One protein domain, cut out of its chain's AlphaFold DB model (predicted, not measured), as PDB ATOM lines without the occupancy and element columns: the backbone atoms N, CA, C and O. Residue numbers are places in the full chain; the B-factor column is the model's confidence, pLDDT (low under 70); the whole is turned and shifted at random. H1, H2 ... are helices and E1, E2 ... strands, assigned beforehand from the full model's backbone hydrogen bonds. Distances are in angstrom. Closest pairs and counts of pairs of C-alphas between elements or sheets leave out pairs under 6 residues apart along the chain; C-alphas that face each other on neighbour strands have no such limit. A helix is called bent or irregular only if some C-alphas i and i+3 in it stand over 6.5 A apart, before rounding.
ATOM      1  N   ILE A   2       5.582  18.412 142.591       65.75
ATOM      2  CA  ILE A   2       6.099  18.504 143.987       65.75
ATOM      3  C   ILE A   2       7.610  18.200 144.078       65.75
ATOM      4  O   ILE A   2       8.332  18.834 144.845       65.75
ATOM      5  N   SER A   3       8.108  17.259 143.267       70.31
ATOM      6  CA  SER A   3       9.543  16.967 143.110       70.31
ATOM      7  C   SER A   3      10.358  18.201 142.720       70.31
ATOM      8  O   SER A   3      11.436  18.437 143.266       70.31
ATOM      9  N   ASP A   4       9.817  19.005 141.813       77.69
ATOM     10  CA  ASP A   4      10.507  20.124 141.176       77.69
ATOM     11  C   ASP A   4      10.514  21.330 142.117       77.69
ATOM     12  O   ASP A   4      11.545  21.969 142.306       77.69
ATOM     13  N   LEU A   5       9.407  21.544 142.836       78.69
ATOM     14  CA  LEU A   5       9.319  22.526 143.919       78.69
ATOM     15  C   LEU A   5      10.260  22.184 145.090       78.69
ATOM     16  O   LEU A   5      10.773  23.069 145.778       78.69
ATOM     17  N   LYS A   6      10.532  20.893 145.324       78.81
ATOM     18  CA  LYS A   6      11.511  20.419 146.321       78.81
ATOM     19  C   LYS A   6      12.940  20.667 145.898       78.81
ATOM     20  O   LYS A   6      13.752  21.064 146.732       78.81
ATOM     21  N   LEU A   7      13.247  20.465 144.625       84.94
ATOM     22  CA  LEU A   7      14.546  20.829 144.068       84.94
ATOM     23  C   LEU A   7      14.756  22.345 144.108       84.94
ATOM     24  O   LEU A   7      15.820  22.788 144.536       84.94
ATOM     25  N   LEU A   8      13.728  23.125 143.765       84.31
ATOM     26  CA  LEU A   8      13.755  24.582 143.847       84.31
ATOM     27  C   LEU A   8      14.052  25.062 145.271       84.31
ATOM     28  O   LEU A   8      15.022  25.782 145.473       84.31
ATOM     29  N   ALA A   9      13.291  24.605 146.269       79.88
ATOM     30  CA  ALA A   9      13.511  24.991 147.663       79.88
ATOM     31  C   ALA A   9      14.905  24.598 148.179       79.88
ATOM     32  O   ALA A   9      15.554  25.372 148.878       79.88
ATOM     33  N   LYS A  10      15.401  23.408 147.810       85.88
ATOM     34  CA  LYS A  10      16.768  22.989 148.150       85.88
ATOM     35  C   LYS A  10      17.816  23.901 147.524       85.88
ATOM     36  O   LYS A  10      18.797  24.215 148.194       85.88
ATOM     37  N   LYS A  11      17.613  24.313 146.270       86.50
ATOM     38  CA  LYS A  11      18.490  25.263 145.585       86.50
ATOM     39  C   LYS A  11      18.485  26.612 146.303       86.50
ATOM     40  O   LYS A  11      19.549  27.063 146.690       86.50
ATOM     41  N   VAL A  12      17.306  27.168 146.592       84.38
ATOM     42  CA  VAL A  12      17.164  28.432 147.335       84.38
ATOM     43  C   VAL A  12      17.906  28.392 148.668       84.38
ATOM     44  O   VAL A  12      18.691  29.282 148.966       84.38
ATOM     45  N   LEU A  13      17.706  27.337 149.458       84.25
ATOM     46  CA  LEU A  13      18.392  27.193 150.742       84.25
ATOM     47  C   LEU A  13      19.906  27.028 150.584       84.25
ATOM     48  O   LEU A  13      20.655  27.544 151.405       84.25
ATOM     49  N   THR A  14      20.352  26.346 149.528       86.25
ATOM     50  CA  THR A  14      21.783  26.228 149.225       86.25
ATOM     51  C   THR A  14      22.384  27.578 148.865       86.25
ATOM     52  O   THR A  14      23.470  27.894 149.335       86.25
ATOM     53  N   ASP A  15      21.658  28.390 148.100       82.00
ATOM     54  CA  ASP A  15      22.104  29.718 147.683       82.00
ATOM     55  C   ASP A  15      22.115  30.711 148.867       82.00
ATOM     56  O   ASP A  15      22.998  31.556 148.946       82.00
ATOM     57  N   ILE A  16      21.179  30.593 149.819       80.25
ATOM     58  CA  ILE A  16      21.092  31.475 151.004       80.25
ATOM     59  C   ILE A  16      22.127  31.124 152.072       80.25
ATOM     60  O   ILE A  16      22.734  32.010 152.671       80.25
ATOM     61  N   PHE A  17      22.281  29.835 152.370       80.62
ATOM     62  CA  PHE A  17      23.136  29.382 153.467       80.62
ATOM     63  C   PHE A  17      24.527  28.949 153.004       80.62
ATOM     64  O   PHE A  17      25.340  28.556 153.837       80.62
ATOM     65  N   SER A  18      24.801  29.004 151.696       83.88
ATOM     66  CA  SER A  18      26.039  28.508 151.082       83.88
ATOM     67  C   SER A  18      26.359  27.054 151.464       83.88
ATOM     68  O   SER A  18      27.517  26.640 151.466       83.88
ATOM     69  N   GLU A  19      25.335  26.256 151.787       86.44
ATOM     70  CA  GLU A  19      25.476  24.866 152.223       86.44
ATOM     71  C   GLU A  19      24.347  23.981 151.680       86.44
ATOM     72  O   GLU A  19      23.199  24.399 151.538       86.44
ATOM     73  N   ARG A  20      24.644  22.709 151.403       88.75
ATOM     74  CA  ARG A  20      23.647  21.781 150.851       88.75
ATOM     75  C   ARG A  20      22.704  21.249 151.931       88.75
ATOM     76  O   ARG A  20      23.117  20.896 153.032       88.75
ATOM     77  N   VAL A  21      21.444  21.034 151.550       91.69
ATOM     78  CA  VAL A  21      20.479  20.284 152.372       91.69
ATOM     79  C   VAL A  21      20.938  18.828 152.518       91.69
ATOM     80  O   VAL A  21      20.902  18.058 151.556       91.69
ATOM     81  N   LYS A  22      21.299  18.430 153.741       90.88
ATOM     82  CA  LYS A  22      21.737  17.071 154.098       90.88
ATOM     83  C   LYS A  22      20.588  16.093 154.283       90.88
ATOM     84  O   LYS A  22      20.682  14.935 153.888       90.88
ATOM     85  N   ARG A  23      19.499  16.536 154.916       92.50
ATOM     86  CA  ARG A  23      18.359  15.667 155.242       92.50
ATOM     87  C   ARG A  23      17.043  16.368 154.952       92.50
ATOM     88  O   ARG A  23      16.888  17.560 155.193       92.50
ATOM     89  N   THR A  24      16.073  15.602 154.466       92.38
ATOM     90  CA  THR A  24      14.695  16.056 154.272       92.38
ATOM     91  C   THR A  24      13.744  15.092 154.963       92.38
ATOM     92  O   THR A  24      13.821  13.889 154.726       92.38
ATOM     93  N   LEU A  25      12.841  15.612 155.787       92.69
ATOM     94  CA  LEU A  25      11.813  14.846 156.484       92.69
ATOM     95  C   LEU A  25      10.441  15.411 156.120       92.69
ATOM     96  O   LEU A  25      10.217  16.605 156.280       92.69
ATOM     97  N   MET A  26       9.528  14.574 155.633       90.44
ATOM     98  CA  MET A  26       8.143  14.988 155.402       90.44
ATOM     99  C   MET A  26       7.405  15.065 156.739       90.44
ATOM    100  O   MET A  26       7.508  14.141 157.545       90.44
ATOM    101  N   VAL A  27       6.691  16.163 156.974       89.19
ATOM    102  CA  VAL A  27       5.894  16.370 158.196       89.19
ATOM    103  C   VAL A  27       4.437  16.008 157.936       89.19
ATOM    104  O   VAL A  27       3.827  15.271 158.702       89.19
ATOM    105  N   ASN A  28       3.896  16.515 156.833       86.25
ATOM    106  CA  ASN A  28       2.584  16.191 156.290       86.25
ATOM    107  C   ASN A  28       2.596  16.506 154.779       86.25
ATOM    108  O   ASN A  28       3.636  16.882 154.226       86.25
ATOM    109  N   GLN A  29       1.465  16.323 154.099       84.75
ATOM    110  CA  GLN A  29       1.365  16.602 152.669       84.75
ATOM    111  C   GLN A  29       1.705  18.069 152.377       84.75
ATOM    112  O   GLN A  29       1.105  18.983 152.929       84.75
ATOM    113  N   GLY A  30       2.699  18.285 151.514       86.19
ATOM    114  CA  GLY A  30       3.144  19.629 151.153       86.19
ATOM    115  C   GLY A  30       4.067  20.308 152.173       86.19
ATOM    116  O   GLY A  30       4.484  21.432 151.911       86.19
ATOM    117  N   THR A  31       4.437  19.649 153.281       91.62
ATOM    118  CA  THR A  31       5.320  20.221 154.318       91.62
ATOM    119  C   THR A  31       6.526  19.361 154.615       91.62
ATOM    120  O   THR A  31       6.412  18.157 154.876       91.62
ATOM    121  N   TYR A  32       7.691  19.997 154.682       93.00
ATOM    122  CA  TYR A  32       8.955  19.315 154.911       93.00
ATOM    123  C   TYR A  32       9.820  20.070 155.915       93.00
ATOM    124  O   TYR A  32       9.909  21.290 155.884       93.00
ATOM    125  N   PHE A  33      10.530  19.329 156.759       94.75
ATOM    126  CA  PHE A  33      11.707  19.839 157.445       94.75
ATOM    127  C   PHE A  33      12.948  19.544 156.608       94.75
ATOM    128  O   PHE A  33      13.199  18.398 156.216       94.75
ATOM    129  N   LEU A  34      13.732  20.579 156.346       94.31
ATOM    130  CA  LEU A  34      15.003  20.518 155.641       94.31
ATOM    131  C   LEU A  34      16.124  20.829 156.632       94.31
ATOM    132  O   LEU A  34      16.017  21.766 157.415       94.31
ATOM    133  N   TYR A  35      17.180  20.024 156.616       92.69
ATOM    134  CA  TYR A  35      18.308  20.149 157.537       92.69
ATOM    135  C   TYR A  35      19.596  20.334 156.756       92.69
ATOM    136  O   TYR A  35      19.904  19.513 155.885       92.69
ATOM    137  N   GLY A  36      20.349  21.359 157.124       90.25
ATOM    138  CA  GLY A  36      21.744  21.546 156.768       90.25
ATOM    139  C   GLY A  36      22.675  21.315 157.966       90.25
ATOM    140  O   GLY A  36      22.285  20.750 159.001       90.25
ATOM    141  N   GLU A  37      23.939  21.700 157.813       86.88
ATOM    142  CA  GLU A  37      24.888  21.718 158.930       86.88
ATOM    143  C   GLU A  37      24.587  22.875 159.872       86.88
ATOM    144  O   GLU A  37      24.473  22.652 161.079       86.88
ATOM    145  N   SER A  38      24.392  24.061 159.300       86.56
ATOM    146  CA  SER A  38      24.188  25.324 160.000       86.56
ATOM    147  C   SER A  38      22.751  25.839 159.932       86.56
ATOM    148  O   SER A  38      22.464  26.859 160.554       86.56
ATOM    149  N   PHE A  39      21.820  25.156 159.254       90.62
ATOM    150  CA  PHE A  39      20.402  25.544 159.275       90.62
ATOM    151  C   PHE A  39      19.404  24.397 159.479       90.62
ATOM    152  O   PHE A  39      19.651  23.219 159.202       90.62
ATOM    153  N   ILE A  40      18.206  24.785 159.912       94.06
ATOM    154  CA  ILE A  40      16.971  24.020 159.784       94.06
ATOM    155  C   ILE A  40      15.924  24.890 159.080       94.06
ATOM    156  O   ILE A  40      15.806  26.082 159.340       94.06
ATOM    157  N   SER A  41      15.142  24.310 158.179       94.88
ATOM    158  CA  SER A  41      14.081  25.028 157.487       94.88
ATOM    159  C   SER A  41      12.770  24.257 157.492       94.88
ATOM    160  O   SER A  41      12.755  23.032 157.338       94.88
ATOM    161  N   LEU A  42      11.673  24.987 157.678       95.44
ATOM    162  CA  LEU A  42      10.317  24.507 157.456       95.44
ATOM    163  C   LEU A  42       9.863  24.959 156.077       95.44
ATOM    164  O   LEU A  42       9.678  26.141 155.831       95.44
ATOM    165  N   LEU A  43       9.666  24.003 155.189       93.62
ATOM    166  CA  LEU A  43       9.206  24.222 153.832       93.62
ATOM    167  C   LEU A  43       7.722  23.891 153.718       93.62
ATOM    168  O   LEU A  43       7.317  22.802 154.131       93.62
ATOM    169  N   ARG A  44       6.949  24.775 153.084       92.56
ATOM    170  CA  ARG A  44       5.524  24.580 152.811       92.56
ATOM    171  C   ARG A  44       5.150  24.943 151.369       92.56
ATOM    172  O   ARG A  44       5.518  26.005 150.870       92.56
ATOM    173  N   TYR A  45       4.392  24.061 150.718       90.25
ATOM    174  CA  TYR A  45       3.874  24.232 149.356       90.25
ATOM    175  C   TYR A  45       2.406  24.658 149.335       90.25
ATOM    176  O   TYR A  45       1.609  24.129 150.109       90.25
ATOM    177  N   GLY A  46       2.051  25.546 148.398       82.00
ATOM    178  CA  GLY A  46       0.657  25.790 147.998       82.00
ATOM    179  C   GLY A  46      -0.214  26.507 149.035       82.00
ATOM    180  O   GLY A  46      -1.434  26.426 148.976       82.00
ATOM    181  N   THR A  47       0.371  27.201 150.008       82.62
ATOM    182  CA  THR A  47      -0.383  27.819 151.112       82.62
ATOM    183  C   THR A  47      -0.739  29.280 150.881       82.62
ATOM    184  O   THR A  47      -0.675  30.078 151.808       82.62
ATOM    185  N   PHE A  48      -1.101  29.653 149.656       90.81
ATOM    186  CA  PHE A  48      -1.380  31.044 149.296       90.81
ATOM    187  C   PHE A  48      -2.884  31.309 149.254       90.81
ATOM    188  O   PHE A  48      -3.674  30.453 148.865       90.81
ATOM    189  N   THR A  49      -3.279  32.515 149.637       89.62
ATOM    190  CA  THR A  49      -4.650  33.017 149.532       89.62
ATOM    191  C   THR A  49      -4.631  34.469 149.080       89.62
ATOM    192  O   THR A  49      -3.734  35.217 149.454       89.62
ATOM    193  N   SER A  50      -5.632  34.870 148.299       90.06
ATOM    194  CA  SER A  50      -5.844  36.255 147.850       90.06
ATOM    195  C   SER A  50      -7.035  36.901 148.561       90.06
ATOM    196  O   SER A  50      -7.740  37.710 147.971       90.06
ATOM    197  N   LYS A  51      -7.320  36.476 149.798       88.06
ATOM    198  CA  LYS A  51      -8.465  36.935 150.602       88.06
ATOM    199  C   LYS A  51      -8.043  37.502 151.957       88.06
ATOM    200  O   LYS A  51      -8.829  37.485 152.902       88.06
ATOM    201  N   PHE A  52      -6.795  37.948 152.099       87.56
ATOM    202  CA  PHE A  52      -6.277  38.414 153.388       87.56
ATOM    203  C   PHE A  52      -7.101  39.576 153.952       87.56
ATOM    204  O   PHE A  52      -7.530  39.519 155.102       87.56
ATOM    205  N   ASN A  53      -7.419  40.568 153.118       83.88
ATOM    206  CA  ASN A  53      -8.194  41.736 153.537       83.88
ATOM    207  C   ASN A  53      -9.674  41.416 153.780       83.88
ATOM    208  O   ASN A  53     -10.337  42.141 154.511       83.88
ATOM    209  N   GLU A  54     -10.205  40.349 153.179       86.00
ATOM    210  CA  GLU A  54     -11.561  39.871 153.479       86.00
ATOM    211  C   GLU A  54     -11.606  39.190 154.852       86.00
ATOM    212  O   GLU A  54     -12.522  39.425 155.635       86.00
ATOM    213  N   MET A  55     -10.599  38.364 155.159       84.62
ATOM    214  CA  MET A  55     -10.518  37.634 156.428       84.62
ATOM    215  C   MET A  55     -10.155  38.542 157.606       84.62
ATOM    216  O   MET A  55     -10.652  38.340 158.711       84.62
ATOM    217  N   PHE A  56      -9.313  39.547 157.370       83.38
ATOM    218  CA  PHE A  56      -8.833  40.484 158.384       83.38
ATOM    219  C   PHE A  56      -9.167  41.918 157.976       83.38
ATOM    220  O   PHE A  56      -8.280  42.742 157.771       83.38
ATOM    221  N   TYR A  57     -10.463  42.221 157.852       78.94
ATOM    222  CA  TYR A  57     -10.953  43.514 157.354       78.94
ATOM    223  C   TYR A  57     -10.405  44.726 158.122       78.94
ATOM    224  O   TYR A  57     -10.127  45.754 157.514       78.94
ATOM    225  N   LEU A  58     -10.165  44.587 159.431       76.12
ATOM    226  CA  LEU A  58      -9.553  45.624 160.275       76.12
ATOM    227  C   LEU A  58      -8.097  45.944 159.899       76.12
ATOM    228  O   LEU A  58      -7.550  46.951 160.336       76.12
ATOM    229  N   LEU A  59      -7.451  45.080 159.116       73.62
ATOM    230  CA  LEU A  59      -6.083  45.252 158.632       73.62
ATOM    231  C   LEU A  59      -6.032  45.709 157.168       73.62
ATOM    232  O   LEU A  59      -4.938  45.926 156.650       73.62
ATOM    233  N   LYS A  60      -7.184  45.886 156.502       71.50
ATOM    234  CA  LYS A  60      -7.254  46.272 155.084       71.50
ATOM    235  C   LYS A  60      -6.554  47.605 154.808       71.50
ATOM    236  O   LYS A  60      -5.880  47.737 153.790       71.50
ATOM    237  N   ASP A  61      -6.662  48.546 155.740       66.94
ATOM    238  CA  ASP A  61      -6.074  49.884 155.614       66.94
ATOM    239  C   ASP A  61      -4.592  49.925 156.023       66.94
ATOM    240  O   ASP A  61      -3.924  50.936 155.834       66.94
ATOM    241  N   LYS A  62      -4.039  48.814 156.538       66.56
ATOM    242  CA  LYS A  62      -2.624  48.704 156.943       66.56
ATOM    243  C   LYS A  62      -1.675  48.330 155.796       66.56
ATOM    244  O   LYS A  62      -0.526  47.977 156.038       66.56
ATOM    245  N   TYR A  63      -2.148  48.395 154.549       69.81
ATOM    246  CA  TYR A  63      -1.344  48.217 153.331       69.81
ATOM    247  C   TYR A  63      -0.540  46.910 153.247       69.81
ATOM    248  O   TYR A  63       0.511  46.849 152.613       69.81
ATOM    249  N   PHE A  64      -1.050  45.835 153.845       76.12
ATOM    250  CA  PHE A  64      -0.413  44.519 153.782       76.12
ATOM    251  C   PHE A  64      -0.618  43.788 152.450       76.12
ATOM    252  O   PHE A  64       0.027  42.766 152.209       76.12
ATOM    253  N   GLY A  65      -1.504  44.295 151.597       80.50
ATOM    254  CA  GLY A  65      -1.922  43.606 150.385       80.50
ATOM    255  C   GLY A  65      -2.942  42.505 150.656       80.50
ATOM    256  O   GLY A  65      -3.177  42.087 151.789       80.50
ATOM    257  N   ASN A  66      -3.586  42.028 149.593       86.94
ATOM    258  CA  ASN A  66      -4.642  41.019 149.719       86.94
ATOM    259  C   ASN A  66      -4.112  39.572 149.677       86.94
ATOM    260  O   ASN A  66      -4.848  38.622 149.954       86.94
ATOM    261  N   ARG A  67      -2.834  39.390 149.318       90.50
ATOM    262  CA  ARG A  67      -2.174  38.083 149.223       90.50
ATOM    263  C   ARG A  67      -1.502  37.718 150.544       90.50
ATOM    264  O   ARG A  67      -0.701  38.485 151.070       90.50
ATOM    265  N   ALA A  68      -1.748  36.509 151.030       92.31
ATOM    266  CA  ALA A  68      -1.099  35.968 152.217       92.31
ATOM    267  C   ALA A  68      -0.696  34.509 152.025       92.31
ATOM    268  O   ALA A  68      -1.321  33.769 151.262       92.31
ATOM    269  N   VAL A  69       0.336  34.101 152.755       94.00
ATOM    270  CA  VAL A  69       0.617  32.692 153.023       94.00
ATOM    271  C   VAL A  69      -0.048  32.274 154.324       94.00
ATOM    272  O   VAL A  69      -0.314  33.112 155.186       94.00
ATOM    273  N   TYR A  70      -0.272  30.977 154.505       93.19
ATOM    274  CA  TYR A  70      -0.665  30.432 155.797       93.19
ATOM    275  C   TYR A  70       0.159  29.214 156.215       93.19
ATOM    276  O   TYR A  70       0.737  28.497 155.397       93.19
ATOM    277  N   ILE A  71       0.215  28.981 157.523       94.00
ATOM    278  CA  ILE A  71       0.908  27.848 158.139       94.00
ATOM    279  C   ILE A  71       0.105  27.345 159.337       94.00
ATOM    280  O   ILE A  71      -0.459  28.151 160.077       94.00
ATOM    281  N   GLU A  72       0.025  26.026 159.550       93.50
ATOM    282  CA  GLU A  72      -0.663  25.532 160.745       93.50
ATOM    283  C   GLU A  72       0.127  25.899 162.003       93.50
ATOM    284  O   GLU A  72       1.340  25.670 162.080       93.50
ATOM    285  N   LEU A  73      -0.579  26.415 163.010       92.38
ATOM    286  CA  LEU A  73       0.007  26.837 164.282       92.38
ATOM    287  C   LEU A  73       0.775  25.685 164.947       92.38
ATOM    288  O   LEU A  73       1.913  25.854 165.376       92.38
ATOM    289  N   ASP A  74       0.197  24.483 164.944       92.25
ATOM    290  CA  ASP A  74       0.844  23.286 165.488       92.25
ATOM    291  C   ASP A  74       2.116  22.904 164.723       92.25
ATOM    292  O   ASP A  74       3.093  22.453 165.323       92.25
ATOM    293  N   THR A  75       2.118  23.069 163.397       93.88
ATOM    294  CA  THR A  75       3.290  22.795 162.555       93.88
ATOM    295  C   THR A  75       4.415  23.772 162.893       93.88
ATOM    296  O   THR A  75       5.553  23.338 163.094       93.88
ATOM    297  N   LEU A  76       4.097  25.066 163.018       94.25
ATOM    298  CA  LEU A  76       5.060  26.093 163.414       94.25
ATOM    299  C   LEU A  76       5.601  25.839 164.828       94.25
ATOM    300  O   LEU A  76       6.814  25.828 165.023       94.25
ATOM    301  N   ASN A  77       4.735  25.538 165.797       93.31
ATOM    302  CA  ASN A  77       5.139  25.257 167.178       93.31
ATOM    303  C   ASN A  77       6.041  24.021 167.281       93.31
ATOM    304  O   ASN A  77       7.044  24.030 168.001       93.31
ATOM    305  N   LYS A  78       5.728  22.955 166.530       94.00
ATOM    306  CA  LYS A  78       6.587  21.762 166.431       94.00
ATOM    307  C   LYS A  78       7.942  22.098 165.820       94.00
ATOM    308  O   LYS A  78       8.957  21.567 166.272       94.00
ATOM    309  N   PHE A  79       7.964  22.955 164.802       95.31
ATOM    310  CA  PHE A  79       9.198  23.406 164.174       95.31
ATOM    311  C   PHE A  79      10.061  24.228 165.133       95.31
ATOM    312  O   PHE A  79      11.217  23.867 165.336       95.31
ATOM    313  N   LEU A  80       9.485  25.239 165.790       92.81
ATOM    314  CA  LEU A  80      10.153  26.062 166.803       92.81
ATOM    315  C   LEU A  80      10.700  25.206 167.949       92.81
ATOM    316  O   LEU A  80      11.882  25.264 168.262       92.81
ATOM    317  N   SER A  81       9.886  24.300 168.497       92.50
ATOM    318  CA  SER A  81      10.327  23.372 169.550       92.50
ATOM    319  C   SER A  81      11.513  22.508 169.111       92.50
ATOM    320  O   SER A  81      12.376  22.154 169.914       92.50
ATOM    321  N   LYS A  82      11.555  22.125 167.831       92.19
ATOM    322  CA  LYS A  82      12.656  21.340 167.269       92.19
ATOM    323  C   LYS A  82      13.895  22.196 167.029       92.19
ATOM    324  O   LYS A  82      14.995  21.716 167.288       92.19
ATOM    325  N   PHE A  83      13.714  23.425 166.562       92.38
ATOM    326  CA  PHE A  83      14.776  24.408 166.416       92.38
ATOM    327  C   PHE A  83      15.458  24.681 167.759       92.38
ATOM    328  O   PHE A  83      16.657  24.450 167.861       92.38
ATOM    329  N   GLU A  84      14.692  24.995 168.805       89.94
ATOM    330  CA  GLU A  84      15.202  25.229 170.164       89.94
ATOM    331  C   GLU A  84      16.046  24.063 170.689       89.94
ATOM    332  O   GLU A  84      17.129  24.239 171.245       89.94
ATOM    333  N   ARG A  85      15.589  22.827 170.465       91.06
ATOM    334  CA  ARG A  85      16.348  21.630 170.861       91.06
ATOM    335  C   ARG A  85      17.678  21.503 170.119       91.06
ATOM    336  O   ARG A  85      18.654  21.067 170.717       91.06
ATOM    337  N   ILE A  86      17.715  21.838 168.830       88.31
ATOM    338  CA  ILE A  86      18.938  21.746 168.021       88.31
ATOM    339  C   ILE A  86      19.886  22.900 168.359       88.31
ATOM    340  O   ILE A  86      21.083  22.652 168.502       88.31
ATOM    341  N   LYS A  87      19.355  24.116 168.546       87.25
ATOM    342  CA  LYS A  87      20.116  25.319 168.909       87.25
ATOM    343  C   LYS A  87      20.903  25.122 170.209       87.25
ATOM    344  O   LYS A  87      22.060  25.516 170.280       87.25
ATOM    345  N   LYS A  88      20.333  24.410 171.192       87.25
ATOM    346  CA  LYS A  88      21.028  24.036 172.442       87.25
ATOM    347  C   LYS A  88      22.278  23.176 172.238       87.25
ATOM    348  O   LYS A  88      23.172  23.208 173.075       87.25
ATOM    349  N   ALA A  89      22.333  22.382 171.169       85.81
ATOM    350  CA  ALA A  89      23.452  21.481 170.895       85.81
ATOM    351  C   ALA A  89      24.490  22.088 169.939       85.81
ATOM    352  O   ALA A  89      25.661  21.716 169.988       85.81
ATOM    353  N   ARG A  90      24.069  22.981 169.035       82.75
ATOM    354  CA  ARG A  90      24.938  23.624 168.042       82.75
ATOM    355  C   ARG A  90      24.298  24.902 167.488       82.75
ATOM    356  O   ARG A  90      23.073  24.941 167.373       82.75
ATOM    357  N   PRO A  91      25.094  25.897 167.055       79.69
ATOM    358  CA  PRO A  91      24.556  27.075 166.386       79.69
ATOM    359  C   PRO A  91      23.878  26.653 165.081       79.69
ATOM    360  O   PRO A  91      24.496  26.046 164.206       79.69
ATOM    361  N   VAL A  92      22.589  26.952 164.967       87.75
ATOM    362  CA  VAL A  92      21.800  26.721 163.759       87.75
ATOM    363  C   VAL A  92      20.921  27.928 163.484       87.75
ATOM    364  O   VAL A  92      20.442  28.578 164.406       87.75
ATOM    365  N   LYS A  93      20.696  28.208 162.205       87.94
ATOM    366  CA  LYS A  93      19.751  29.208 161.709       87.94
ATOM    367  C   LYS A  93      18.407  28.544 161.426       87.94
ATOM    368  O   LYS A  93      18.377  27.376 161.029       87.94
ATOM    369  N   ALA A  94      17.312  29.279 161.576       91.00
ATOM    370  CA  ALA A  94      15.982  28.808 161.211       91.00
ATOM    371  C   ALA A  94      15.344  29.698 160.147       91.00
ATOM    372  O   ALA A  94      15.500  30.913 160.158       91.00
ATOM    373  N   THR A  95      14.605  29.095 159.217       93.12
ATOM    374  CA  THR A  95      13.790  29.847 158.256       93.12
ATOM    375  C   THR A  95      12.561  29.057 157.835       93.12
ATOM    376  O   THR A  95      12.608  27.827 157.701       93.12
ATOM    377  N   VAL A  96      11.456  29.757 157.608       94.25
ATOM    378  CA  VAL A  96      10.274  29.200 156.957       94.25
ATOM    379  C   VAL A  96      10.295  29.593 155.485       94.25
ATOM    380  O   VAL A  96      10.445  30.764 155.145       94.25
ATOM    381  N   VAL A  97      10.160  28.594 154.619       93.75
ATOM    382  CA  VAL A  97      10.141  28.729 153.164       93.75
ATOM    383  C   VAL A  97       8.739  28.405 152.675       93.75
ATOM    384  O   VAL A  97       8.263  27.279 152.831       93.75
ATOM    385  N   PHE A  98       8.102  29.366 152.023       93.44
ATOM    386  CA  PHE A  98       6.853  29.167 151.304       93.44
ATOM    387  C   PHE A  98       7.133  29.126 149.812       93.44
ATOM    388  O   PHE A  98       7.836  29.989 149.287       93.44
ATOM    389  N   VAL A  99       6.581  28.132 149.122       90.94
ATOM    390  CA  VAL A  99       6.700  28.029 147.667       90.94
ATOM    391  C   VAL A  99       5.312  28.014 147.039       90.94
ATOM    392  O   VAL A  99       4.481  27.160 147.374       90.94
ATOM    393  N   SER A 100       5.060  28.982 146.157       86.88
ATOM    394  CA  SER A 100       3.789  29.130 145.448       86.88
ATOM    395  C   SER A 100       3.643  28.088 144.340       86.88
ATOM    396  O   SER A 100       4.610  27.456 143.907       86.88
ATOM    397  N   GLU A 101       2.416  27.914 143.857       81.56
ATOM    398  CA  GLU A 101       2.131  27.074 142.686       81.56
ATOM    399  C   GLU A 101       2.827  27.604 141.421       81.56
ATOM    400  O   GLU A 101       3.221  26.828 140.553       81.56
ATOM    401  N   PHE A 102       3.073  28.918 141.372       82.38
ATOM    402  CA  PHE A 102       3.814  29.613 140.317       82.38
ATOM    403  C   PHE A 102       5.334  29.601 140.529       82.38
ATOM    404  O   PHE A 102       6.062  30.293 139.823       82.38
ATOM    405  N   GLN A 103       5.827  28.789 141.472       80.94
ATOM    406  CA  GLN A 103       7.249  28.643 141.797       80.94
ATOM    407  C   GLN A 103       7.902  29.897 142.401       80.94
ATOM    408  O   GLN A 103       9.130  29.995 142.436       80.94
ATOM    409  N   ASP A 104       7.107  30.825 142.932       84.88
ATOM    410  CA  ASP A 104       7.636  31.908 143.758       84.88
ATOM    411  C   ASP A 104       8.107  31.344 145.085       84.88
ATOM    412  O   ASP A 104       7.415  30.531 145.700       84.88
ATOM    413  N   VAL A 105       9.266  31.801 145.550       87.88
ATOM    414  CA  VAL A 105       9.824  31.370 146.827       87.88
ATOM    415  C   VAL A 105       9.899  32.561 147.760       87.88
ATOM    416  O   VAL A 105      10.543  33.562 147.450       87.88
ATOM    417  N   TYR A 106       9.252  32.420 148.906       90.12
ATOM    418  CA  TYR A 106       9.201  33.424 149.953       90.12
ATOM    419  C   TYR A 106       9.815  32.867 151.231       90.12
ATOM    420  O   TYR A 106       9.618  31.702 151.579       90.12
ATOM    421  N   LEU A 107      10.571  33.709 151.917       90.25
ATOM    422  CA  LEU A 107      11.359  33.367 153.092       90.25
ATOM    423  C   LEU A 107      10.978  34.283 154.239       90.25
ATOM    424  O   LEU A 107      10.734  35.474 154.038       90.25
ATOM    425  N   VAL A 108      10.964  33.730 155.444       91.25
ATOM    426  CA  VAL A 108      10.696  34.508 156.652       91.25
ATOM    427  C   VAL A 108      11.296  33.840 157.885       91.25
ATOM    428  O   VAL A 108      11.480  32.617 157.930       91.25
ATOM    429  N   SER A 109      11.620  34.654 158.887       89.00
ATOM    430  CA  SER A 109      11.975  34.180 160.222       89.00
ATOM    431  C   SER A 109      10.766  33.488 160.883       89.00
ATOM    432  O   SER A 109       9.645  33.997 160.804       89.00
ATOM    433  N   PRO A 110      10.945  32.338 161.556       90.62
ATOM    434  CA  PRO A 110       9.872  31.706 162.324       90.62
ATOM    435  C   PRO A 110       9.373  32.578 163.485       90.62
ATOM    436  O   PRO A 110       8.181  32.552 163.791       90.62
ATOM    437  N   SER A 111      10.273  33.347 164.109       85.50
ATOM    438  CA  SER A 111       9.972  34.279 165.203       85.50
ATOM    439  C   SER A 111       9.070  35.411 164.715       85.50
ATOM    440  O   SER A 111       8.024  35.647 165.315       85.50
ATOM    441  N   PHE A 112       9.370  35.971 163.537       87.88
ATOM    442  CA  PHE A 112       8.528  36.985 162.897       87.88
ATOM    443  C   PHE A 112       7.092  36.495 162.671       87.88
ATOM    444  O   PHE A 112       6.143  37.225 162.928       87.88
ATOM    445  N   ILE A 113       6.893  35.244 162.224       90.62
ATOM    446  CA  ILE A 113       5.533  34.696 162.051       90.62
ATOM    447  C   ILE A 113       4.768  34.717 163.382       90.62
ATOM    448  O   ILE A 113       3.571  35.010 163.407       90.62
ATOM    449  N   ARG A 114       5.448  34.390 164.487       87.19
ATOM    450  CA  ARG A 114       4.849  34.365 165.823       87.19
ATOM    451  C   ARG A 114       4.518  35.778 166.305       87.19
ATOM    452  O   ARG A 114       3.380  36.014 166.690       87.19
ATOM    453  N   GLU A 115       5.467  36.702 166.199       83.44
ATOM    454  CA  GLU A 115       5.297  38.114 166.562       83.44
ATOM    455  C   GLU A 115       4.185  38.779 165.754       83.44
ATOM    456  O   GLU A 115       3.298  39.410 166.320       83.44
ATOM    457  N   PHE A 116       4.164  38.569 164.436       84.81
ATOM    458  CA  PHE A 116       3.120  39.101 163.569       84.81
ATOM    459  C   PHE A 116       1.738  38.578 163.978       84.81
ATOM    460  O   PHE A 116       0.779  39.346 164.076       84.81
ATOM    461  N   LYS A 117       1.638  37.276 164.280       87.06
ATOM    462  CA  LYS A 117       0.408  36.659 164.788       87.06
ATOM    463  C   LYS A 117      -0.022  37.268 166.124       87.06
ATOM    464  O   LYS A 117      -1.208  37.533 166.298       87.06
ATOM    465  N   ASP A 118       0.903  37.448 167.061       81.44
ATOM    466  CA  ASP A 118       0.608  37.988 168.392       81.44
ATOM    467  C   ASP A 118       0.200  39.470 168.318       81.44
ATOM    468  O   ASP A 118      -0.765  39.873 168.965       81.44
ATOM    469  N   ARG A 119       0.853  40.258 167.457       81.00
ATOM    470  CA  ARG A 119       0.588  41.692 167.272       81.00
ATOM    471  C   ARG A 119      -0.706  41.985 166.515       81.00
ATOM    472  O   ARG A 119      -1.422  42.921 166.859       81.00
ATOM    473  N   PHE A 120      -0.994  41.227 165.458       81.06
ATOM    474  CA  PHE A 120      -2.104  41.525 164.544       81.06
ATOM    475  C   PHE A 120      -3.262  40.527 164.624       81.06
ATOM    476  O   PHE A 120      -4.261  40.698 163.926       81.06
ATOM    477  N   GLY A 121      -3.156  39.488 165.457       82.81
ATOM    478  CA  GLY A 121      -4.228  38.516 165.665       82.81
ATOM    479  C   GLY A 121      -4.586  37.713 164.411       82.81
ATOM    480  O   GLY A 121      -5.740  37.324 164.245       82.81
ATOM    481  N   THR A 122      -3.630  37.457 163.512       86.56
ATOM    482  CA  THR A 122      -3.890  36.865 162.185       86.56
ATOM    483  C   THR A 122      -4.077  35.346 162.197       86.56
ATOM    484  O   THR A 122      -3.481  34.604 161.412       86.56
ATOM    485  N   VAL A 123      -4.928  34.859 163.099       90.44
ATOM    486  CA  VAL A 123      -5.258  33.439 163.259       90.44
ATOM    487  C   VAL A 123      -6.629  33.146 162.660       90.44
ATOM    488  O   VAL A 123      -7.606  33.823 162.959       90.44
ATOM    489  N   GLY A 124      -6.723  32.084 161.863       88.19
ATOM    490  CA  GLY A 124      -8.000  31.536 161.404       88.19
ATOM    491  C   GLY A 124      -8.036  30.016 161.490       88.19
ATOM    492  O   GLY A 124      -7.227  29.394 162.184       88.19
ATOM    493  N   LYS A 125      -8.992  29.402 160.786       89.56
ATOM    494  CA  LYS A 125      -9.161  27.945 160.741       89.56
ATOM    495  C   LYS A 125      -9.270  27.439 159.306       89.56
ATOM    496  O   LYS A 125     -10.022  28.004 158.520       89.56
ATOM    497  N   ILE A 126      -8.559  26.357 159.001       86.75
ATOM    498  CA  ILE A 126      -8.678  25.583 157.755       86.75
ATOM    499  C   ILE A 126      -8.802  24.114 158.155       86.75
ATOM    500  O   ILE A 126      -7.993  23.626 158.942       86.75
ATOM    501  N   ASP A 127      -9.840  23.427 157.673       85.88
ATOM    502  CA  ASP A 127     -10.110  22.010 157.974       85.88
ATOM    503  C   ASP A 127     -10.063  21.681 159.480       85.88
ATOM    504  O   ASP A 127      -9.490  20.685 159.922       85.88
ATOM    505  N   GLY A 128     -10.615  22.582 160.301       85.06
ATOM    506  CA  GLY A 128     -10.633  22.462 161.763       85.06
ATOM    507  C   GLY A 128      -9.301  22.760 162.464       85.06
ATOM    508  O   GLY A 128      -9.260  22.777 163.693       85.06
ATOM    509  N   ARG A 129      -8.222  23.044 161.725       88.38
ATOM    510  CA  ARG A 129      -6.893  23.359 162.271       88.38
ATOM    511  C   ARG A 129      -6.673  24.861 162.351       88.38
ATOM    512  O   ARG A 129      -7.012  25.588 161.421       88.38
ATOM    513  N   ALA A 130      -6.062  25.316 163.441       92.12
ATOM    514  CA  ALA A 130      -5.649  26.706 163.583       92.12
ATOM    515  C   ALA A 130      -4.491  27.019 162.623       92.12
ATOM    516  O   ALA A 130      -3.478  26.312 162.606       92.12
ATOM    517  N   VAL A 131      -4.638  28.086 161.842       93.38
ATOM    518  CA  VAL A 131      -3.631  28.557 160.886       93.38
ATOM    519  C   VAL A 131      -3.292  30.017 161.144       93.38
ATOM    520  O   VAL A 131      -4.165  30.805 161.503       93.38
ATOM    521  N   ILE A 132      -2.024  30.367 160.964       93.94
ATOM    522  CA  ILE A 132      -1.535  31.744 160.998       93.94
ATOM    523  C   ILE A 132      -1.447  32.237 159.562       93.94
ATOM    524  O   ILE A 132      -0.849  31.549 158.734       93.94
ATOM    525  N   TYR A 133      -1.994  33.417 159.287       92.56
ATOM    526  CA  TYR A 133      -1.854  34.104 158.008       92.56
ATOM    527  C   TYR A 133      -0.773  35.177 158.095       92.56
ATOM    528  O   TYR A 133      -0.768  35.994 159.020       92.56
ATOM    529  N   VAL A 134       0.119  35.190 157.109       92.50
ATOM    530  CA  VAL A 134       1.189  36.182 156.985       92.50
ATOM    531  C   VAL A 134       1.111  36.803 155.590       92.50
ATOM    532  O   VAL A 134       1.159  36.063 154.604       92.50
ATOM    533  N   PRO A 135       0.965  38.130 155.465       90.12
ATOM    534  CA  PRO A 135       0.907  38.789 154.167       90.12
ATOM    535  C   PRO A 135       2.173  38.545 153.353       90.12
ATOM    536  O   PRO A 135       3.278  38.599 153.889       90.12
ATOM    537  N   VAL A 136       2.021  38.315 152.048       89.25
ATOM    538  CA  VAL A 136       3.150  38.058 151.138       89.25
ATOM    539  C   VAL A 136       4.093  39.256 151.065       89.25
ATOM    540  O   VAL A 136       5.306  39.078 150.977       89.25
ATOM    541  N   SER A 137       3.548  40.469 151.168       82.56
ATOM    542  CA  SER A 137       4.319  41.710 151.247       82.56
ATOM    543  C   SER A 137       5.343  41.669 152.387       82.56
ATOM    544  O   SER A 137       6.469  42.139 152.226       82.56
ATOM    545  N   MET A 138       5.005  41.037 153.513       83.44
ATOM    546  CA  MET A 138       5.848  40.892 154.702       83.44
ATOM    547  C   MET A 138       6.848  39.734 154.599       83.44
ATOM    548  O   MET A 138       7.445  39.366 155.602       83.44
ATOM    549  N   LEU A 139       7.041  39.137 153.422       87.94
ATOM    550  CA  LEU A 139       7.991  38.046 153.213       87.94
ATOM    551  C   LEU A 139       9.123  38.472 152.278       87.94
ATOM    552  O   LEU A 139       8.971  39.332 151.411       87.94
ATOM    553  N   ILE A 140      10.264  37.803 152.404       85.12
ATOM    554  CA  ILE A 140      11.422  38.033 151.544       85.12
ATOM    555  C   ILE A 140      11.294  37.142 150.310       85.12
ATOM    556  O   ILE A 140      11.398  35.919 150.403       85.12
ATOM    557  N   LYS A 141      11.069  37.749 149.141       85.06
ATOM    558  CA  LYS A 141      11.000  37.042 147.854       85.06
ATOM    559  C   LYS A 141      12.410  36.700 147.359       85.06
ATOM    560  O   LYS A 141      13.266  37.578 147.264       85.06
ATOM    561  N   TRP A 142      12.658  35.435 147.028       82.81
ATOM    562  CA  TRP A 142      13.943  34.986 146.487       82.81
ATOM    563  C   TRP A 142      14.058  35.280 144.979       82.81
ATOM    564  O   TRP A 142      13.102  35.093 144.229       82.81
ATOM    565  N   HIS A 143      15.252  35.717 144.558       60.94
ATOM    566  CA  HIS A 143      15.644  36.429 143.322       60.94
ATOM    567  C   HIS A 143      15.317  35.821 141.933       60.94
ATOM    568  O   HIS A 143      16.058  36.049 140.981       60.94
ATOM    569  N   ARG A 144      14.221  35.079 141.736       52.47
ATOM    570  CA  ARG A 144      13.834  34.594 140.395       52.47
ATOM    571  C   ARG A 144      12.710  35.344 139.697       52.47
ATOM    572  O   ARG A 144      12.508  35.098 138.513       52.47
ATOM    573  N   GLN A 145      12.028  36.267 140.364       52.25
ATOM    574  CA  GLN A 145      11.047  37.126 139.708       52.25
ATOM    575  C   GLN A 145      11.159  38.549 140.239       52.25
ATOM    576  O   GLN A 145      11.311  38.747 141.448       52.25
ATOM    577  N   GLU A 146      11.057  39.527 139.338       55.47
ATOM    578  CA  GLU A 146      10.842  40.916 139.728       55.47
ATOM    579  C   GLU A 146       9.642  40.994 140.686       55.47
ATOM    580  O   GLU A 146       8.680  40.219 140.597       55.47
ATOM    581  N   LEU A 147       9.727  41.892 141.667       58.66
ATOM    582  CA  LEU A 147       8.553  42.250 142.457       58.66
ATOM    583  C   LEU A 147       7.495  42.785 141.488       58.66
ATOM    584  O   LEU A 147       7.830  43.567 140.594       58.66
ATOM    585  N   THR A 148       6.237  42.378 141.647       67.19
ATOM    586  CA  THR A 148       5.153  43.004 140.877       67.19
ATOM    587  C   THR A 148       5.071  44.495 141.228       67.19
ATOM    588  O   THR A 148       5.525  44.913 142.293       67.19
ATOM    589  N   GLU A 149       4.495  45.331 140.359       69.00
ATOM    590  CA  GLU A 149       4.320  46.762 140.672       69.00
ATOM    591  C   GLU A 149       3.502  46.984 141.957       69.00
ATOM    592  O   GLU A 149       3.770  47.914 142.715       69.00
ATOM    593  N   GLU A 150       2.568  46.078 142.253       67.81
ATOM    594  CA  GLU A 150       1.827  46.040 143.516       67.81
ATOM    595  C   GLU A 150       2.749  45.723 144.707       67.81
ATOM    596  O   GLU A 150       2.810  46.508 145.651       67.81
ATOM    597  N   GLU A 151       3.570  44.667 144.620       63.97
ATOM    598  CA  GLU A 151       4.552  44.307 145.658       63.97
ATOM    599  C   GLU A 151       5.582  45.440 145.886       63.97
ATOM    600  O   GLU A 151       5.962  45.732 147.024       63.97
ATOM    601  N   LYS A 152       6.021  46.122 144.815       66.88
ATOM    602  CA  LYS A 152       6.915  47.293 144.891       66.88
ATOM    603  C   LYS A 152       6.241  48.472 145.587       66.88
ATOM    604  O   LYS A 152       6.891  49.154 146.378       66.88
ATOM    605  N   ARG A 153       4.964  48.735 145.288       68.31
ATOM    606  CA  ARG A 153       4.190  49.815 145.915       68.31
ATOM    607  C   ARG A 153       3.986  49.549 147.404       68.31
ATOM    608  O   ARG A 153       4.251  50.434 148.208       68.31
ATOM    609  N   GLU A 154       3.593  48.332 147.770       65.62
ATOM    610  CA  GLU A 154       3.399  47.907 149.166       65.62
ATOM    611  C   GLU A 154       4.698  47.957 149.978       65.62
ATOM    612  O   GLU A 154       4.693  48.273 151.167       65.62
ATOM    613  N   ARG A 155       5.838  47.647 149.353       64.56
ATOM    614  CA  ARG A 155       7.149  47.777 149.996       64.56
ATOM    615  C   ARG A 155       7.532  49.238 150.230       64.56
ATOM    616  O   ARG A 155       7.831  49.585 151.366       64.56
ATOM    617  N   ARG A 156       7.425  50.089 149.205       63.72
ATOM    618  CA  ARG A 156       7.716  51.528 149.333       63.72
ATOM    619  C   ARG A 156       6.837  52.213 150.375       63.72
ATOM    620  O   ARG A 156       7.318  53.039 151.133       63.72
ATOM    621  N   MET A 157       5.554  51.860 150.445       60.56
ATOM    622  CA  MET A 157       4.657  52.462 151.434       60.56
ATOM    623  C   MET A 157       5.006  52.069 152.869       60.56
ATOM    624  O   MET A 157       4.808  52.870 153.773       60.56
ATOM    625  N   ARG A 158       5.562  50.873 153.086       60.66
ATOM    626  CA  ARG A 158       6.076  50.474 154.403       60.66
ATOM    627  C   ARG A 158       7.344  51.223 154.779       60.66
ATOM    628  O   ARG A 158       7.431  51.664 155.915       60.66
ATOM    629  N   GLU A 159       8.271  51.383 153.837       58.22
ATOM    630  CA  GLU A 159       9.495  52.173 154.036       58.22
ATOM    631  C   GLU A 159       9.133  53.609 154.460       58.22
ATOM    632  O   GLU A 159       9.598  54.073 155.492       58.22
ATOM    633  N   ILE A 160       8.169  54.240 153.779       55.56
ATOM    634  CA  ILE A 160       7.663  55.578 154.134       55.56
ATOM    635  C   ILE A 160       7.023  55.614 155.534       55.56
ATOM    636  O   ILE A 160       7.242  56.557 156.284       55.56
ATOM    637  N   ILE A 161       6.220  54.612 155.910       53.44
ATOM    638  CA  ILE A 161       5.593  54.567 157.246       53.44
ATOM    639  C   ILE A 161       6.653  54.405 158.344       53.44
ATOM    640  O   ILE A 161       6.514  54.997 159.410       53.44
ATOM    641  N   GLN A 162       7.707  53.624 158.094       53.62
ATOM    642  CA  GLN A 162       8.832  53.496 159.024       53.62
ATOM    643  C   GLN A 162       9.592  54.817 159.164       53.62
ATOM    644  O   GLN A 162       9.852  55.231 160.287       53.62
ATOM    645  N   GLU A 163       9.869  55.500 158.049       51.97
ATOM    646  CA  GLU A 163      10.507  56.823 158.047       51.97
ATOM    647  C   GLU A 163       9.674  57.861 158.818       51.97
ATOM    648  O   GLU A 163      10.220  58.607 159.624       51.97
ATOM    649  N   ILE A 164       8.351  57.886 158.638       48.62
ATOM    650  CA  ILE A 164       7.462  58.808 159.366       48.62
ATOM    651  C   ILE A 164       7.460  58.508 160.868       48.62
ATOM    652  O   ILE A 164       7.602  59.426 161.665       48.62
ATOM    653  N   ASN A 165       7.350  57.238 161.260       45.66
ATOM    654  CA  ASN A 165       7.348  56.874 162.678       45.66
ATOM    655  C   ASN A 165       8.693  57.167 163.364       45.66
ATOM    656  O   ASN A 165       8.703  57.393 164.564       45.66
ATOM    657  N   SER A 166       9.806  57.196 162.619       48.78
ATOM    658  CA  SER A 166      11.116  57.618 163.141       48.78
ATOM    659  C   SER A 166      11.297  59.139 163.248       48.78
ATOM    660  O   SER A 166      12.288  59.596 163.807       48.78
ATOM    661  N   LEU A 167      10.376  59.937 162.689       47.59
ATOM    662  CA  LEU A 167      10.432  61.406 162.721       47.59
ATOM    663  C   LEU A 167       9.649  62.020 163.894       47.59
ATOM    664  O   LEU A 167       9.895  63.178 164.216       47.59
ATOM    665  N   ASP A 168       8.739  61.271 164.526       44.59
ATOM    666  CA  ASP A 168       7.923  61.746 165.659       44.59
ATOM    667  C   ASP A 168       8.652  61.658 167.025       44.59
ATOM    668  O   ASP A 168       8.138  62.164 168.023       44.59
ATOM    669  N   ASP A 169       9.867  61.096 167.081       46.94
ATOM    670  CA  ASP A 169      10.723  61.086 168.278       46.94
ATOM    671  C   ASP A 169      11.615  62.348 168.341       46.94
ATOM    672  O   ASP A 169      12.837  62.301 168.170       46.94
ATOM    673  N   GLU A 185      10.770  49.233 166.605       42.12
ATOM    674  CA  GLU A 185      10.029  48.103 166.020       42.12
ATOM    675  C   GLU A 185      10.105  48.132 164.480       42.12
ATOM    676  O   GLU A 185       9.197  48.574 163.763       42.12
ATOM    677  N   LEU A 186      11.191  47.593 163.934       40.97
ATOM    678  CA  LEU A 186      11.336  47.373 162.502       40.97
ATOM    679  C   LEU A 186      10.306  46.331 162.020       40.97
ATOM    680  O   LEU A 186      10.516  45.127 162.114       40.97
ATOM    681  N   LEU A 187       9.224  46.796 161.384       46.31
ATOM    682  CA  LEU A 187       8.248  46.010 160.596       46.31
ATOM    683  C   LEU A 187       8.852  45.235 159.403       46.31
ATOM    684  O   LEU A 187       8.117  44.671 158.586       46.31
ATOM    685  N   SER A 188      10.176  45.211 159.254       42.97
ATOM    686  CA  SER A 188      10.818  44.507 158.153       42.97
ATOM    687  C   SER A 188      10.983  43.026 158.506       42.97
ATOM    688  O   SER A 188      11.467  42.700 159.592       42.97
ATOM    689  N   PRO A 189      10.606  42.091 157.612       39.09
ATOM    690  CA  PRO A 189      11.005  40.706 157.778       39.09
ATOM    691  C   PRO A 189      12.524  40.670 157.732       39.09
ATOM    692  O   PRO A 189      13.152  40.860 156.689       39.09
ATOM    693  N   SER A 190      13.125  40.460 158.887       39.47
ATOM    694  CA  SER A 190      14.553  40.296 158.983       39.47
ATOM    695  C   SER A 190      14.863  38.847 158.572       39.47
ATOM    696  O   SER A 190      14.226  37.884 159.006       39.47
ATOM    697  N   LEU A 191      15.846  38.658 157.688       37.88
ATOM    698  CA  LEU A 191      16.409  37.330 157.380       37.88
ATOM    699  C   LEU A 191      17.285  36.820 158.551       37.88
ATOM    700  O   LEU A 191      18.060  35.876 158.391       37.88
ATOM    701  N   TYR A 192      17.221  37.479 159.715       43.88
ATOM    702  CA  TYR A 192      18.192  37.326 160.784       43.88
ATOM    703  C   TYR A 192      18.040  35.968 161.472       43.88
ATOM    704  O   TYR A 192      17.059  35.668 162.137       43.88
ATOM    705  N   LEU A 193      19.067  35.139 161.278       40.50
ATOM    706  CA  LEU A 193      19.888  34.591 162.357       40.50
ATOM    707  C   LEU A 193      19.347  34.891 163.771       40.50
ATOM    708  O   LEU A 193      19.713  35.909 164.357       40.50
ATOM    709  N   ASP A 194      18.545  33.972 164.317       42.78
ATOM    710  CA  ASP A 194      18.177  33.897 165.740       42.78
ATOM    711  C   ASP A 194      19.430  33.599 166.597       42.78
ATOM    712  O   ASP A 194      19.581  32.526 167.190       42.78
ATOM    713  N   THR A 195      20.380  34.527 166.626       44.56
ATOM    714  CA  THR A 195      21.559  34.497 167.493       44.56
ATOM    715  C   THR A 195      21.671  35.846 168.171       44.56
ATOM    716  O   THR A 195      21.755  36.857 167.464       44.56
TER     717      THR A 195
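AT A GLANCE: This is residues 2 to 169 and 185 to 195 of the 230 residues of an uncharacterized protein of Caldiserica bacterium (UniProt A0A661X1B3). A strongly twisted sheet of five strands has helix H1 over one face and H4 over the other, and a small three-stranded sheet, E4, E8 and E7, stands next to it with H5 crossing over E8. Short helices H2 and H3 lie beyond the small sheet, and H6 lies away from the other helices, after a long link. The printed part has 179 residues, with six named helices and eight named strands in the order H1 E1 E2 E3 H2 H3 E4 H4 E5 E6 H5 E7 E8 H6. The larger sheet is mixed, ordered E1 E2 E3 E5 E6; the smaller is antiparallel, ordered E4 E8 E7. The class is mixed, helices and strands, and the whole is compact, with a radius of gyration of the C-alphas of 16.2 A and spans of 45 by 39 by 31 A.

IN THESE COORDINATES: The larger sheet holds E1, residues 23 to 28, E2, 31 to 35, E3, 39 to 45 and 19.3 A long, E5, 93 to 99 and 19.2 A, and E6, 105 to 108. The smaller holds E4, 68 to 72, E7, 123 to 126, and E8, 129 to 135 and 19.1 A. H1, residues 2 to 17, is 22.3 A long and begins at C-alpha 2 (6.099, 18.504, 143.987). H2 is residues 52 to 55, H3 57 to 62, H4 73 to 87 and 20.7 A, and H5 110 to 120 and 15.6 A. H6, residues 149 to 165, is 24.4 A long and ends at C-alpha 165 (7.348, 56.874, 162.678).

HOW THE PARTS SIT: E1, E2 and E3 form a meander, each strand the antiparallel neighbour of the one before, with N 25 and O 33 at 2.8 A and N 34 and O 41 at 2.8 A. E3 and E5 are parallel, N 42 and O 95 at 3.0 A; E5 and E6 are a hairpin, N 98 and O 106 at 2.8 A. There are three layers, helices on both faces of this sheet: H4 and H5 on one, H1 on the other at a height of 8.2 A. The closest C-alphas of H4 and E3 are those of Leu 42 and Phe 79, 6.9 A apart. H4 and H5 are close but not clearly touching, Leu 80 to Pro 110 at 7.2 A between C-alphas. In the smaller sheet N 69 and O 134 are 2.8 A apart, and N 124 and O 131 2.9 A. H5 runs across E8 at 87 degrees on the local plane. H2 only grazes this sheet with residues 52 to 55; H2 and H3 only just touch, with 3 pairs of C-alphas within 8 A, and only at the corner. H3 is irregular, C-alphas 58 and 61 being 7.2 A apart. Every O i to N i+4 pair is within hydrogen-bond range in H1, H4, H5 and H6; in H3 it is 0 of 2, with 2 of 3 O i to N i+3 pairs in range, and H2 is too short for such a pair. H6 touches no helix and is on neither sheet.

THE WHOLE: The two C-alphas farthest apart, those of Ser 3 and Asp 169, are 50.8 A apart. Residues 170 to 184 are not printed, and C-alphas 169 and 185 are 13.2 A apart across the cut. The link from E8 to H6, 13 residues, is long. The model's mean pLDDT over the printed part is 79.8; it is under 70 at residue 2, residues 61 to 63, 143 to 169 and 185 to 195.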